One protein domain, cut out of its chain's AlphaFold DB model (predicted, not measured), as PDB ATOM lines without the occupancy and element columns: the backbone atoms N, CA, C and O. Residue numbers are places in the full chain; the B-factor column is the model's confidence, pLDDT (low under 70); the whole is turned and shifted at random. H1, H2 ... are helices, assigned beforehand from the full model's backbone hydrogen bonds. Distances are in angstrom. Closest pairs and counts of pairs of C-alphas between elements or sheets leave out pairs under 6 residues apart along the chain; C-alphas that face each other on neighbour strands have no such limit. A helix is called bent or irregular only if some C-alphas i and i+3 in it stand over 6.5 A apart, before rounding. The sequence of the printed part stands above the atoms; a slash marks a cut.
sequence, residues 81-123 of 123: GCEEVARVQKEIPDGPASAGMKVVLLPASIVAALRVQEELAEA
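AT A GLANCE: This is residues 81 to 123 of the 123 residues of an uncharacterized protein of Streptomyces sp. AcH 505 (UniProt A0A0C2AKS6). Two separate helices are joined by a long loop: after H1 the link runs on past its end, turns round at residues 94 to 100, folds back beside H1 and then crosses to H2, which sticks out as a free arm. There is no contact between the two helices. The printed part has 43 residues with two named helices, H1 then H2, and no named strand; the class is all helix. It is only just loose, close to extended, with a radius of gyration of the C-alphas of 13.5 A, and its flat outline spans 35 by 25 by 13 A.

HOW THE PARTS SIT: H1, residues 81 to 89, and H2, residues 108 to 122, are apart, with no C-alpha of the one within 8 A of the other. Their N-to-C directions are (-0.89, 0.42, 0.17) for H1 and (-0.74, 0.06, 0.67) for H2. Residues 94 to 100 of the link stand free, and so do residues 106 to 123, of which 108 to 122 belong to H2. In H1 and H2 every O i to N i+4 pair is within hydrogen-bond range.

IN THESE COORDINATES: H1 begins at C-alpha 81, at (37.555, 39.776, -6.265), and measures 12.1 A to C-alpha 89, at (28.031, 47.157, -5.419). Residues 90 to 107 follow with no named element. H2, the longest helix with 15 residues, measures 21.6 A from C-alpha 108 to C-alpha 122, at (18.843, 34.945, 18.405). Neither helix is bent.

THE WHOLE: The C-alphas of Cys 82 and Ala 123, the two farthest apart, are 35.8 A from each other. The link from H1 to H2, 18 residues, is long. The printed part has no cut and ends at residue 123, the chain's last residue. The mean pLDDT of the printed part is 93.9, and no printed residue is under 70.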
ATOM      1  N   GLY A  81      37.924  38.964  -7.428       96.94
ATOM      2  CA  GLY A  81      37.555  39.776  -6.265       96.94
ATOM      3  C   GLY A  81      36.899  41.101  -6.666       96.94
ATOM      4  O   GLY A  81      35.864  41.472  -6.120       96.94
ATOM      5  N   CYS A  82      37.466  41.802  -7.651       97.00
ATOM      6  CA  CYS A  82      36.881  43.041  -8.166       97.00
ATOM      7  C   CYS A  82      35.554  42.792  -8.894       97.00
ATOM      8  O   CYS A  82      34.661  43.632  -8.815       97.00
ATOM      9  N   GLU A  83      35.415  41.653  -9.576       97.62
ATOM     10  CA  GLU A  83      34.154  41.216 -10.178       97.62
ATOM     11  C   GLU A  83      33.061  41.043  -9.111       97.62
ATOM     12  O   GLU A  83      31.990  41.635  -9.242       97.62
ATOM     13  N   GLU A  84      33.346  40.334  -8.014       97.06
ATOM     14  CA  GLU A  84      32.405  40.167  -6.898       97.06
ATOM     15  C   GLU A  84      32.055  41.495  -6.222       97.06
ATOM     16  O   GLU A  84      30.883  41.767  -5.953       97.06
ATOM     17  N   VAL A  85      33.046  42.365  -6.000       97.44
ATOM     18  CA  VAL A  85      32.804  43.718  -5.477       97.44
ATOM     19  C   VAL A  85      31.861  44.481  -6.400       97.44
ATOM     20  O   VAL A  85      30.875  45.042  -5.933       97.44
ATOM     21  N   ALA A  86      32.123  44.473  -7.708       96.00
ATOM     22  CA  ALA A  86      31.283  45.152  -8.686       96.00
ATOM     23  C   ALA A  86      29.876  44.545  -8.772       96.00
ATOM     24  O   ALA A  86      28.916  45.274  -9.015       96.00
ATOM     25  N   ARG A  87      29.733  43.230  -8.571       96.94
ATOM     26  CA  ARG A  87      28.438  42.544  -8.520       96.94
ATOM     27  C   ARG A  87      27.614  43.025  -7.326       96.94
ATOM     28  O   ARG A  87      26.500  43.493  -7.534       96.94
ATOM     29  N   VAL A  88      28.171  42.974  -6.114       96.31
ATOM     30  CA  VAL A  88      27.472  43.381  -4.879       96.31
ATOM     31  C   VAL A  88      27.263  44.896  -4.822       96.31
ATOM     32  O   VAL A  88      26.254  45.365  -4.311       96.31
ATOM     33  N   GLN A  89      28.163  45.695  -5.400       94.62
ATOM     34  CA  GLN A  89      28.031  47.157  -5.419       94.62
ATOM     35  C   GLN A  89      26.756  47.608  -6.145       94.62
ATOM     36  O   GLN A  89      26.195  48.637  -5.784       94.62
ATOM     37  N   LYS A  90      26.274  46.831  -7.125       94.94
ATOM     38  CA  LYS A  90      25.001  47.081  -7.828       94.94
ATOM     39  C   LYS A  90      23.768  46.848  -6.951       94.94
ATOM     40  O   LYS A  90      22.684  47.273  -7.326       94.94
ATOM     41  N   GLU A  91      23.918  46.157  -5.823       94.56
ATOM     42  CA  GLU A  91      22.841  45.899  -4.862       94.56
ATOM     43  C   GLU A  91      22.685  47.056  -3.856       94.56
ATOM     44  O   GLU A  91      21.671  47.134  -3.164       94.56
ATOM     45  N   ILE A  92      23.662  47.972  -3.775       93.12
ATOM     46  CA  ILE A  92      23.582  49.157  -2.913       93.12
ATOM     47  C   ILE A  92      22.572  50.149  -3.523       93.12
ATOM     48  O   ILE A  92      22.769  50.569  -4.663       93.12
ATOM     49  N   PRO A  93      21.514  50.552  -2.790       91.06
ATOM     50  CA  PRO A  93      20.509  51.483  -3.302       91.06
ATOM     51  C   PRO A  93      21.086  52.854  -3.657       91.06
ATOM     52  O   PRO A  93      22.051  53.310  -3.049       91.06
ATOM     53  N   ASP A  94      20.448  53.572  -4.575       88.50
ATOM     54  CA  ASP A  94      20.812  54.962  -4.849       88.50
ATOM     55  C   ASP A  94      20.278  55.930  -3.777       88.50
ATOM     56  O   ASP A  94      19.273  55.685  -3.102       88.50
ATOM     57  N   GLY A  95      20.929  57.088  -3.665       90.12
ATOM     58  CA  GLY A  95      20.455  58.214  -2.863       90.12
ATOM     59  C   GLY A  95      20.956  58.235  -1.412       90.12
ATOM     60  O   GLY A  95      21.891  57.528  -1.050       90.12
ATOM     61  N   PRO A  96      20.363  59.077  -0.547       91.69
ATOM     62  CA  PRO A  96      20.883  59.313   0.803       91.69
ATOM     63  C   PRO A  96      20.933  58.063   1.691       91.69
ATOM     64  O   PRO A  96      21.731  58.016   2.622       91.69
ATOM     65  N   ALA A  97      20.106  57.051   1.403       86.38
ATOM     66  CA  ALA A  97      20.059  55.797   2.153       86.38
ATOM     67  C   ALA A  97      21.350  54.969   2.036       86.38
ATOM     68  O   ALA A  97      21.649  54.195   2.940       86.38
ATOM     69  N   SER A  98      22.130  55.150   0.968       88.06
ATOM     70  CA  SER A  98      23.430  54.495   0.791       88.06
ATOM     71  C   SER A  98      24.620  55.362   1.175       88.06
ATOM     72  O   SER A  98      25.770  54.956   0.981       88.06
ATOM     73  N   ALA A  99      24.381  56.546   1.749       91.94
ATOM     74  CA  ALA A  99      25.452  57.422   2.195       91.94
ATOM     75  C   ALA A  99      26.360  56.691   3.201       91.94
ATOM     76  O   ALA A  99      25.956  56.362   4.314       91.94
ATOM     77  N   GLY A 100      27.605  56.434   2.793       91.50
ATOM     78  CA  GLY A 100      28.609  55.747   3.609       91.50
ATOM     79  C   GLY A 100      28.668  54.226   3.443       91.50
ATOM     80  O   GLY A 100      29.567  53.608   4.014       91.50
ATOM     81  N   MET A 101      27.791  53.613   2.643       95.12
ATOM     82  CA  MET A 101      27.866  52.179   2.351       95.12
ATOM     83  C   MET A 101      29.027  51.876   1.394       95.12
ATOM     84  O   MET A 101      29.247  52.583   0.409       95.12
ATOM     85  N   LYS A 102      29.778  50.811   1.684       93.00
ATOM     86  CA  LYS A 102      30.864  50.298   0.838       93.00
ATOM     87  C   LYS A 102      30.837  48.779   0.838       93.00
ATOM     88  O   LYS A 102      30.623  48.171   1.884       93.00
ATOM     89  N   VAL A 103      31.117  48.175  -0.311       95.69
ATOM     90  CA  VAL A 103      31.336  46.731  -0.399       95.69
ATOM     91  C   VAL A 103      32.736  46.392   0.102       95.69
ATOM     92  O   VAL A 103      33.718  47.031  -0.275       95.69
ATOM     93  N   VAL A 104      32.823  45.365   0.941       95.56
ATOM     94  CA  VAL A 104      34.080  44.796   1.432       95.56
ATOM     95  C   VAL A 104      34.089  43.293   1.186       95.56
ATOM     96  O   VAL A 104      33.048  42.640   1.243       95.56
ATOM     97  N   LEU A 105      35.272  42.738   0.927       96.56
ATOM     98  CA  LEU A 105      35.469  41.295   0.840       96.56
ATOM     99  C   LEU A 105      35.980  40.782   2.184       96.56
ATOM    100  O   LEU A 105      37.030  41.212   2.661       96.56
ATOM    101  N   LEU A 106      35.243  39.846   2.774       96.12
ATOM    102  CA  LEU A 106      35.659  39.116   3.967       96.12
ATOM    103  C   LEU A 106      35.998  37.670   3.582       96.12
ATOM    104  O   LEU A 106      35.314  37.097   2.730       96.12
ATOM    105  N   PRO A 107      37.016  37.045   4.204       97.12
ATOM    106  CA  PRO A 107      37.266  35.623   4.007       97.12
ATOM    107  C   PRO A 107      36.023  34.793   4.348       97.12
ATOM    108  O   PRO A 107      35.352  35.055   5.348       97.12
ATOM    109  N   ALA A 108      35.742  33.753   3.560       95.06
ATOM    110  CA  ALA A 108      34.545  32.925   3.737       95.06
ATOM    111  C   ALA A 108      34.446  32.300   5.144       95.06
ATOM    112  O   ALA A 108      33.354  32.195   5.697       95.06
ATOM    113  N   SER A 109      35.583  31.946   5.750       97.25
ATOM    114  CA  SER A 109      35.648  31.443   7.128       97.25
ATOM    115  C   SER A 109      35.158  32.464   8.157       97.25
ATOM    116  O   SER A 109      34.483  32.091   9.112       97.25
ATOM    117  N   ILE A 110      35.452  33.749   7.948       97.75
ATOM    118  CA  ILE A 110      34.988  34.834   8.816       97.75
ATOM    119  C   ILE A 110      33.483  35.034   8.645       97.75
ATOM    120  O   ILE A 110      32.770  35.121   9.637       97.75
ATOM    121  N   VAL A 111      32.979  35.029   7.406       96.06
ATOM    122  CA  VAL A 111      31.533  35.142   7.139       96.06
ATOM    123  C   VAL A 111      30.758  33.992   7.785       96.06
ATOM    124  O   VAL A 111      29.717  34.222   8.393       96.06
ATOM    125  N   ALA A 112      31.269  32.761   7.700       95.75
ATOM    126  CA  ALA A 112      30.655  31.606   8.349       95.75
ATOM    127  C   ALA A 112      30.621  31.754   9.879       95.75
ATOM    128  O   ALA A 112      29.590  31.492  10.492       95.75
ATOM    129  N   ALA A 113      31.717  32.214  10.488       96.62
ATOM    130  CA  ALA A 113      31.776  32.437  11.929       96.62
ATOM    131  C   ALA A 113      30.790  33.519  12.400       96.62
ATOM    132  O   ALA A 113      30.128  33.329  13.417       96.62
ATOM    133  N   LEU A 114      30.662  34.620  11.651       96.00
ATOM    134  CA  LEU A 114      29.715  35.695  11.963       96.00
ATOM    135  C   LEU A 114      28.264  35.207  11.918       96.00
ATOM    136  O   LEU A 114      27.510  35.482  12.843       96.00
ATOM    137  N   ARG A 115      27.899  34.414  10.903       95.31
ATOM    138  CA  ARG A 115      26.550  33.831  10.800       95.31
ATOM    139  C   ARG A 115      26.214  32.933  11.988       95.31
ATOM    140  O   ARG A 115      25.145  33.064  12.563       95.31
ATOM    141  N   VAL A 116      27.150  32.074  12.399       96.19
ATOM    142  CA  VAL A 116      26.962  31.227  13.591       96.19
ATOM    143  C   VAL A 116      26.800  32.079  14.854       96.19
ATOM    144  O   VAL A 116      25.993  31.746  15.715       96.19
ATOM    145  N   GLN A 117      27.551  33.177  14.991       95.56
ATOM    146  CA  GLN A 117      27.378  34.089  16.126       95.56
ATOM    147  C   GLN A 117      26.001  34.761  16.140       95.56
ATOM    148  O   GLN A 117      25.418  34.868  17.214       95.56
ATOM    149  N   GLU A 118      25.491  35.196  14.986       95.62
ATOM    150  CA  GLU A 118      24.145  35.773  14.861       95.62
ATOM    151  C   GLU A 118      23.067  34.747  15.241       95.62
ATOM    152  O   GLU A 118      22.245  35.031  16.108       95.62
ATOM    153  N   GLU A 119      23.137  33.525  14.702       94.94
ATOM    154  CA  GLU A 119      22.202  32.434  15.025       94.94
ATOM    155  C   GLU A 119      22.180  32.102  16.526       94.94
ATOM    156  O   GLU A 119      21.121  31.863  17.100       94.94
ATOM    157  N   LEU A 120      23.346  32.104  17.183       94.44
ATOM    158  CA  LEU A 120      23.448  31.871  18.627       94.44
ATOM    159  C   LEU A 120      22.947  33.048  19.473       94.44
ATOM    160  O   LEU A 120      22.600  32.838  20.630       94.44
ATOM    161  N   ALA A 121      22.957  34.272  18.943       91.81
ATOM    162  CA  ALA A 121      22.466  35.453  19.652       91.81
ATOM    163  C   ALA A 121      20.934  35.586  19.592       91.81
ATOM    164  O   ALA A 121      20.349  36.260  20.439       91.81
ATOM    165  N   GLU A 122      20.299  34.961  18.598       87.38
ATOM    166  CA  GLU A 122      18.843  34.945  18.405       87.38
ATOM    167  C   GLU A 122      18.135  33.752  19.084       87.38
ATOM    168  O   GLU A 122      16.902  33.743  19.156       87.38
ATOM    169  N   ALA A 123      18.893  32.765  19.581       71.75
ATOM    170  CA  ALA A 123      18.408  31.565  20.278       71.75
ATOM    171  C   ALA A 123      18.305  31.748  21.804       71.75
ATOM    172  O   ALA A 123      17.342  31.197  22.390       71.75
TER     173      ALA A 123